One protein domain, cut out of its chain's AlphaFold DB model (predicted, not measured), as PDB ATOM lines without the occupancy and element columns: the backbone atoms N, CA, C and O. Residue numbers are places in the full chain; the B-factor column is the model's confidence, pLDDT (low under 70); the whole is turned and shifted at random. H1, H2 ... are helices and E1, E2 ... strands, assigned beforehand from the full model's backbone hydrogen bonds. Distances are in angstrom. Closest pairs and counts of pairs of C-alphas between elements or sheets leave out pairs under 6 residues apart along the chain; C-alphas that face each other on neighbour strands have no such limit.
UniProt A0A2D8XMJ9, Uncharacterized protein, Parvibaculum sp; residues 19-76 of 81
ATOM      1  N   LYS A  19     -45.167 -39.572  11.617       89.75
ATOM      2  CA  LYS A  19     -46.161 -38.876  10.789       89.75
ATOM      3  C   LYS A  19     -46.519 -37.473  11.302       89.75
ATOM      4  O   LYS A  19     -46.719 -36.571  10.492       89.75
ATOM      5  N   LEU A  20     -46.617 -37.267  12.613       92.12
ATOM      6  CA  LEU A  20     -46.953 -35.976  13.218       92.12
ATOM      7  C   LEU A  20     -45.808 -34.970  13.081       92.12
ATOM      8  O   LEU A  20     -46.069 -33.795  12.829       92.12
ATOM      9  N   GLN A  21     -44.554 -35.411  13.179       94.12
ATOM     10  CA  GLN A  21     -43.387 -34.560  12.940       94.12
ATOM     11  C   GLN A  21     -43.322 -34.136  11.476       94.12
ATOM     12  O   GLN A  21     -43.179 -32.946  11.193       94.12
ATOM     13  N   TYR A  22     -43.550 -35.076  10.556       95.69
ATOM     14  CA  TYR A  22     -43.701 -34.777   9.134       95.69
ATOM     15  C   TYR A  22     -44.813 -33.750   8.870       95.69
ATOM     16  O   TYR A  22     -44.587 -32.736   8.210       95.69
ATOM     17  N   GLN A  23     -46.008 -33.954   9.434       94.75
ATOM     18  CA  GLN A  23     -47.122 -33.011   9.286       94.75
ATOM     19  C   GLN A  23     -46.807 -31.633   9.879       94.75
ATOM     20  O   GLN A  23     -47.216 -30.617   9.315       94.75
ATOM     21  N   ALA A  24     -46.083 -31.579  10.999       93.38
ATOM     22  CA  ALA A  24     -45.646 -30.326  11.600       93.38
ATOM     23  C   ALA A  24     -44.671 -29.566  10.686       93.38
ATOM     24  O   ALA A  24     -44.780 -28.346  10.585       93.38
ATOM     25  N   GLY A  25     -43.774 -30.272   9.992       95.38
ATOM     26  CA  GLY A  25     -42.882 -29.689   8.990       95.38
ATOM     27  C   GLY A  25     -43.636 -29.112   7.800       95.38
ATOM     28  O   GLY A  25     -43.453 -27.949   7.453       95.38
ATOM     29  N   TYR A  26     -44.562 -29.895   7.241       96.50
ATOM     30  CA  TYR A  26     -45.399 -29.460   6.120       96.50
ATOM     31  C   TYR A  26     -46.199 -28.195   6.468       96.50
ATOM     32  O   TYR A  26     -46.200 -27.219   5.719       96.50
ATOM     33  N   LYS A  27     -46.832 -28.177   7.653       94.50
ATOM     34  CA  LYS A  27     -47.588 -27.016   8.154       94.50
ATOM     35  C   LYS A  27     -46.712 -25.798   8.423       94.50
ATOM     36  O   LYS A  27     -47.180 -24.683   8.234       94.50
ATOM     37  N   ALA A  28     -45.473 -25.983   8.875       94.75
ATOM     38  CA  ALA A  28     -44.574 -24.866   9.152       94.75
ATOM     39  C   ALA A  28     -44.224 -24.066   7.888       94.75
ATOM     40  O   ALA A  28     -43.987 -22.865   7.988       94.75
ATOM     41  N   PHE A  29     -44.226 -24.710   6.716       94.81
ATOM     42  CA  PHE A  29     -44.077 -24.025   5.434       94.81
ATOM     43  C   PHE A  29     -45.392 -23.401   4.952       94.81
ATOM     44  O   PHE A  29     -45.409 -22.240   4.558       94.81
ATOM     45  N   THR A  30     -46.501 -24.151   4.980       93.00
ATOM     46  CA  THR A  30     -47.773 -23.685   4.395       93.00
ATOM     47  C   THR A  30     -48.507 -22.651   5.245       93.00
ATOM     48  O   THR A  30     -49.229 -21.819   4.705       93.00
ATOM     49  N   LEU A  31     -48.337 -22.697   6.566       90.88
ATOM     50  CA  LEU A  31     -48.941 -21.782   7.533       90.88
ATOM     51  C   LEU A  31     -47.856 -21.275   8.493       90.88
ATOM     52  O   LEU A  31     -47.835 -21.649   9.676       90.88
ATOM     53  N   PRO A  32     -46.916 -20.453   7.992       88.62
ATOM     54  CA  PRO A  32     -45.811 -19.973   8.796       88.62
ATOM     55  C   PRO A  32     -46.322 -19.109   9.946       88.62
ATOM     56  O   PRO A  32     -47.220 -18.278   9.795       88.62
ATOM     57  N   LYS A  33     -45.702 -19.263  11.115       87.81
ATOM     58  CA  LYS A  33     -45.936 -18.336  12.222       87.81
ATOM     59  C   LYS A  33     -45.173 -17.052  11.946       87.81
ATOM     60  O   LYS A  33     -43.946 -17.065  11.910       87.81
ATOM     61  N   ILE A  34     -45.898 -15.953  11.797       90.62
ATOM     62  CA  ILE A  34     -45.317 -14.627  11.611       90.62
ATOM     63  C   ILE A  34     -45.256 -13.935  12.971       90.62
ATOM     64  O   ILE A  34     -46.221 -13.962  13.737       90.62
ATOM     65  N   LYS A  35     -44.114 -13.330  13.292       90.69
ATOM     66  CA  LYS A  35     -43.934 -12.535  14.510       90.69
ATOM     67  C   LYS A  35     -43.328 -11.184  14.155       90.69
ATOM     68  O   LYS A  35     -42.465 -11.118  13.294       90.69
ATOM     69  N   GLN A  36     -43.743 -10.123  14.838       94.25
ATOM     70  CA  GLN A  36     -43.078  -8.828  14.736       94.25
ATOM     71  C   GLN A  36     -41.921  -8.758  15.744       94.25
ATOM     72  O   GLN A  36     -42.104  -9.045  16.931       94.25
ATOM     73  N   VAL A  37     -40.726  -8.407  15.274       90.69
ATOM     74  CA  VAL A  37     -39.520  -8.207  16.086       90.69
ATOM     75  C   VAL A  37     -38.888  -6.891  15.646       90.69
ATOM     76  O   VAL A  37     -38.546  -6.736  14.480       90.69
ATOM     77  N   ASN A  38     -38.769  -5.930  16.568       92.00
ATOM     78  CA  ASN A  38     -38.199  -4.598  16.312       92.00
ATOM     79  C   ASN A  38     -38.805  -3.892  15.080       92.00
ATOM     80  O   ASN A  38     -38.089  -3.332  14.259       92.00
ATOM     81  N   GLY A  39     -40.131  -3.962  14.925       93.50
ATOM     82  CA  GLY A  39     -40.848  -3.337  13.808       93.50
ATOM     83  C   GLY A  39     -40.874  -4.149  12.506       93.50
ATOM     84  O   GLY A  39     -41.660  -3.817  11.626       93.50
ATOM     85  N   VAL A  40     -40.112  -5.242  12.397       91.69
ATOM     86  CA  VAL A  40     -40.052  -6.090  11.192       91.69
ATOM     87  C   VAL A  40     -40.838  -7.385  11.400       91.69
ATOM     88  O   VAL A  40     -40.777  -7.993  12.470       91.69
ATOM     89  N   TYR A  41     -41.575  -7.832  10.381       92.69
ATOM     90  CA  TYR A  41     -42.228  -9.142  10.383       92.69
ATOM     91  C   TYR A  41     -41.237 -10.240   9.995       92.69
ATOM     92  O   TYR A  41     -40.624 -10.187   8.933       92.69
ATOM     93  N   VAL A  42     -41.105 -11.255  10.846       90.62
ATOM     94  CA  VAL A  42     -40.253 -12.426  10.617       90.62
ATOM     95  C   VAL A  42     -41.088 -13.697  10.532       90.62
ATOM     96  O   VAL A  42     -42.027 -13.903  11.307       90.62
ATOM     97  N   VAL A  43     -40.719 -14.569   9.596       89.38
ATOM     98  CA  VAL A  43     -41.267 -15.921   9.481       89.38
ATOM     99  C   VAL A  43     -40.491 -16.847  10.411       89.38
ATOM    100  O   VAL A  43     -39.288 -17.045  10.267       89.38
ATOM    101  N   MET A  44     -41.190 -17.440  11.373       83.94
ATOM    102  CA  MET A  44     -40.610 -18.371  12.334       83.94
ATOM    103  C   MET A  44     -40.702 -19.801  11.786       83.94
ATOM    104  O   MET A  44     -41.712 -20.479  11.980       83.94
ATOM    105  N   ALA A  45     -39.638 -20.265  11.128       82.69
ATOM    106  CA  ALA A  45     -39.543 -21.603  10.530       82.69
ATOM    107  C   ALA A  45     -38.509 -22.503  11.238       82.69
ATOM    108  O   ALA A  45     -37.695 -23.159  10.598       82.69
ATOM    109  N   GLN A  46     -38.513 -22.525  12.573       87.25
ATOM    110  CA  GLN A  46     -37.572 -23.341  13.347       87.25
ATOM    111  C   GLN A  46     -38.160 -24.717  13.690       87.25
ATOM    112  O   GLN A  46     -39.261 -24.809  14.243       87.25
ATOM    113  N   CYS A  47     -37.400 -25.784  13.420       90.50
ATOM    114  CA  CYS A  47     -37.732 -27.135  13.864       90.50
ATOM    115  C   CYS A  47     -37.684 -27.217  15.405       90.50
ATOM    116  O   CYS A  47     -36.672 -26.841  15.998       90.50
ATOM    117  N   PRO A  48     -38.740 -27.701  16.086       89.94
ATOM    118  CA  PRO A  48     -38.759 -27.799  17.548       89.94
ATOM    119  C   PRO A  48     -38.078 -29.068  18.089       89.94
ATOM    120  O   PRO A  48     -38.043 -29.261  19.305       89.94
ATOM    121  N   PHE A  49     -37.609 -29.962  17.215       90.25
ATOM    122  CA  PHE A  49     -37.048 -31.256  17.596       90.25
ATOM    123  C   PHE A  49     -35.520 -31.195  17.720       90.25
ATOM    124  O   PHE A  49     -34.894 -30.353  17.077       90.25
ATOM    125  N   PRO A  50     -34.901 -32.067  18.539       90.75
ATOM    126  CA  PRO A  50     -33.451 -32.097  18.689       90.75
ATOM    127  C   PRO A  50     -32.742 -32.382  17.366       90.75
ATOM    128  O   PRO A  50     -33.172 -33.258  16.608       90.75
ATOM    129  N   ILE A  51     -31.626 -31.691  17.145       91.62
ATOM    130  CA  ILE A  51     -30.771 -31.891  15.973       91.62
ATOM    131  C   ILE A  51     -30.271 -33.341  15.933       91.62
ATOM    132  O   ILE A  51     -29.912 -33.918  16.962       91.62
ATOM    133  N   GLY A  52     -30.285 -33.951  14.752       90.56
ATOM    134  CA  GLY A  52     -29.916 -35.340  14.490       90.56
ATOM    135  C   GLY A  52     -31.019 -36.363  14.782       90.56
ATOM    136  O   GLY A  52     -30.892 -37.525  14.382       90.56
ATOM    137  N   SER A  53     -32.112 -35.965  15.444       91.00
ATOM    138  CA  SER A  53     -33.195 -36.888  15.795       91.00
ATOM    139  C   SER A  53     -34.005 -37.325  14.569       91.00
ATOM    140  O   SER A  53     -34.166 -36.586  13.600       91.00
ATOM    141  N   MET A  54     -34.602 -38.523  14.621       92.31
ATOM    142  CA  MET A  54     -35.555 -38.958  13.587       92.31
ATOM    143  C   MET A  54     -36.736 -37.988  13.452       92.31
ATOM    144  O   MET A  54     -37.219 -37.750  12.352       92.31
ATOM    145  N   ALA A  55     -37.163 -37.383  14.558       92.94
ATOM    146  CA  ALA A  55     -38.208 -36.370  14.580       92.94
ATOM    147  C   ALA A  55     -37.836 -35.111  13.776       92.94
ATOM    148  O   ALA A  55     -38.662 -34.608  13.016       92.94
ATOM    149  N   GLU A  56     -36.600 -34.621  13.910       94.56
ATOM    150  CA  GLU A  56     -36.088 -33.508  13.104       94.56
ATOM    151  C   GLU A  56     -36.049 -33.880  11.620       94.56
ATOM    152  O   GLU A  56     -36.573 -33.136  10.792       94.56
ATOM    153  N   LYS A  57     -35.506 -35.055  11.281       95.50
ATOM    154  CA  LYS A  57     -35.432 -35.528   9.888       95.50
ATOM    155  C   LYS A  57     -36.813 -35.609   9.237       95.50
ATOM    156  O   LYS A  57     -36.997 -35.155   8.109       95.50
ATOM    157  N   GLU A  58     -37.800 -36.142   9.954       96.81
ATOM    158  CA  GLU A  58     -39.183 -36.224   9.476       96.81
ATOM    159  C   GLU A  58     -39.822 -34.844   9.313       96.81
ATOM    160  O   GLU A  58     -40.491 -34.591   8.310       96.81
ATOM    161  N   TRP A  59     -39.582 -33.932  10.257       95.81
ATOM    162  CA  TRP A  59     -40.021 -32.544  10.140       95.81
ATOM    163  C   TRP A  59     -39.407 -31.866   8.911       95.81
ATOM    164  O   TRP A  59     -40.138 -31.288   8.106       95.81
ATOM    165  N   GLN A  60     -38.099 -32.012   8.691       96.69
ATOM    166  CA  GLN A  60     -37.426 -31.457   7.516       96.69
ATOM    167  C   GLN A  60     -37.978 -32.061   6.219       96.69
ATOM    168  O   GLN A  60     -38.214 -31.331   5.255       96.69
ATOM    169  N   ARG A  61     -38.267 -33.373   6.196       97.12
ATOM    170  CA  ARG A  61     -38.913 -34.031   5.047       97.12
ATOM    171  C   ARG A  61     -40.262 -33.388   4.721       97.12
ATOM    172  O   ARG A  61     -40.542 -33.124   3.555       97.12
ATOM    173  N   GLY A  62     -41.086 -33.124   5.735       96.88
ATOM    174  CA  GLY A  62     -42.382 -32.464   5.567       96.88
ATOM    175  C   GLY A  62     -42.265 -31.035   5.047       96.88
ATOM    176  O   GLY A  62     -42.979 -30.665   4.116       96.88
ATOM    177  N   TYR A  63     -41.337 -30.257   5.609       96.56
ATOM    178  CA  TYR A  63     -41.079 -28.879   5.188       96.56
ATOM    179  C   TYR A  63     -40.616 -28.816   3.725       96.56
ATOM    180  O   TYR A  63     -41.190 -28.083   2.920       96.56
ATOM    181  N   ASN A  64     -39.646 -29.658   3.350       97.06
ATOM    182  CA  ASN A  64     -39.138 -29.740   1.980       97.06
ATOM    183  C   ASN A  64     -40.238 -30.143   0.994       97.06
ATOM    184  O   ASN A  64     -40.355 -29.554  -0.076       97.06
ATOM    185  N   LYS A  65     -41.072 -31.125   1.356       97.81
ATOM    186  CA  LYS A  65     -42.189 -31.546   0.506       97.81
ATOM    187  C   LYS A  65     -43.158 -30.393   0.240       97.81
ATOM    188  O   LYS A  65     -43.515 -30.172  -0.910       97.81
ATOM    189  N   ALA A  66     -43.531 -29.635   1.271       96.56
ATOM    190  CA  ALA A  66     -44.408 -28.475   1.116       96.56
ATOM    191  C   ALA A  66     -43.806 -27.392   0.205       96.56
ATOM    192  O   ALA A  66     -44.521 -26.826  -0.621       96.56
ATOM    193  N   TYR A  67     -42.498 -27.146   0.314       95.00
ATOM    194  CA  TYR A  67     -41.780 -26.233  -0.573       95.00
ATOM    195  C   TYR A  67     -41.859 -26.672  -2.042       95.00
ATOM    196  O   TYR A  67     -42.278 -25.889  -2.894       95.00
ATOM    197  N   PHE A  68     -41.527 -27.932  -2.342       95.81
ATOM    198  CA  PHE A  68     -41.572 -28.440  -3.718       95.81
ATOM    199  C   PHE A  68     -42.997 -28.514  -4.282       95.81
ATOM    200  O   PHE A  68     -43.206 -28.176  -5.444       95.81
ATOM    201  N   ASP A  69     -43.987 -28.881  -3.463       95.25
ATOM    202  CA  ASP A  69     -45.396 -28.846  -3.870       95.25
ATOM    203  C   ASP A  69     -45.836 -27.412  -4.222       95.25
ATOM    204  O   ASP A  69     -46.602 -27.204  -5.163       95.25
ATOM    205  N   ASN A  70     -45.347 -26.407  -3.488       92.69
ATOM    206  CA  ASN A  70     -45.626 -25.004  -3.782       92.69
ATOM    207  C   ASN A  70     -44.934 -24.524  -5.066       92.69
ATOM    208  O   ASN A  70     -45.561 -23.817  -5.854       92.69
ATOM    209  N   LEU A  71     -43.684 -24.932  -5.307       91.38
ATOM    210  CA  LEU A  71     -42.988 -24.629  -6.561       91.38
ATOM    211  C   LEU A  71     -43.733 -25.191  -7.779       91.38
ATOM    212  O   LEU A  71     -43.906 -24.478  -8.766       91.38
ATOM    213  N   GLY A  72     -44.226 -26.431  -7.696       87.50
ATOM    214  CA  GLY A  72     -45.034 -27.035  -8.761       87.50
ATOM    215  C   GLY A  72     -46.286 -26.212  -9.078       87.50
ATOM    216  O   GLY A  72     -46.540 -25.888 -10.235       87.50
ATOM    217  N   LYS A  73     -47.014 -25.770  -8.044       84.56
ATOM    218  CA  LYS A  73     -48.200 -24.908  -8.204       84.56
ATOM    219  C   LYS A  73     -47.874 -23.567  -8.856       84.56
ATOM    220  O   LYS A  73     -48.641 -23.093  -9.692       84.56
ATOM    221  N   GLN A  74     -46.758 -22.946  -8.475       79.75
ATOM    222  CA  GLN A  74     -46.320 -21.686  -9.075       79.75
ATOM    223  C   GLN A  74     -45.983 -21.870 -10.557       79.75
ATOM    224  O   GLN A  74     -46.402 -21.057 -11.376       79.75
ATOM    225  N   HIS A  75     -45.303 -22.961 -10.913       77.25
ATOM    226  CA  HIS A  75     -44.990 -23.270 -12.307       77.25
ATOM    227  C   HIS A  75     -46.258 -23.496 -13.147       77.25
ATOM    228  O   HIS A  75     -46.386 -22.933 -14.230       77.25
ATOM    229  N   GLU A  76     -47.223 -24.266 -12.637       79.75
ATOM    230  CA  GLU A  76     -48.514 -24.470 -13.309       79.75
ATOM    231  C   GLU A  76     -49.308 -23.174 -13.470       79.75
ATOM    232  O   GLU A  76     -49.944 -22.967 -14.500       79.75
TER     233      GLU A  76
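This is residues 19 to 76 of the 81 residues of an uncharacterized protein of Parvibaculum sp (UniProt A0A2D8XMJ9). A short helix, H1, packs slantwise on a long helix, H2, and a small two-stranded hairpin, E1 and E2, extends to one side of this pair; the hairpin's tip, residues 36 to 41, and the last turns of H2, residues 71 to 76, stick out free. From the hairpin, residues 45 to 53 fold back to the beginning of H2. The printed part has 58 residues, with two named helices and two named strands in the order H1, E1, E2, H2; the sheet, in the order E1, E2, is antiparallel, and the class is mixed, helices and strands. The whole is only just loose, close to compact, with a radius of gyration of the C-alphas of 12.8 A, and its outline is flat, spanning 36 by 36 by 15 A.

H1 holds residues 19 to 30 and begins with C-alpha 19 at (-46.161, -38.876, 10.789); it is 16.6 A from first to last C-alpha. E1, residues 33 to 37, measures 12.6 A in the same way. E2, residues 40 to 44, measures 12.3 A, with C-alpha 40 at (-40.052, -6.090, 11.192). H2, residues 54 to 76, is the longest helix at 33.2 A and ends with C-alpha 76 at (-48.514, -24.470, -13.309).

H1 and H2 touch, with 38 pairs of C-alphas within 8 A, and the closest C-alphas are those of Gly 25 and Trp 59, 4.2 A apart. Their lines stand at a steep tilt of 41 degrees, and they run the same way. In both H1 and H2, every O i to N i+4 pair is within hydrogen-bond range. E1 and E2 are antiparallel neighbours and form a hairpin, with 144 degrees between their N-to-C directions. N 35 and O 42 are within hydrogen-bond range at 2.9 A, and so are N 44 and O 33 at 2.8 A. The C-alphas of Gln 36 and Tyr 41, which face each other, are 4.4 A apart. E1 and H2 are apart. H1 and E2 are only just apart, their closest C-alphas being 8.2 A from each other.

The two C-alphas farthest apart are those of Asn 38 and Glu 76, at 37.1 A. Without residues 36 to 41 and 71 to 76, which stand free, the body of 46 residues spans 25 by 23 by 14 A, with a radius of gyration of 9.9 A. The links from H1 to E1 and from E1 to E2 are tight, the link from E2 to H2 is short with 9 residues, and no link is long. The printed part has no cut. The mean pLDDT of the printed part is 91.8, and no printed residue is under 70.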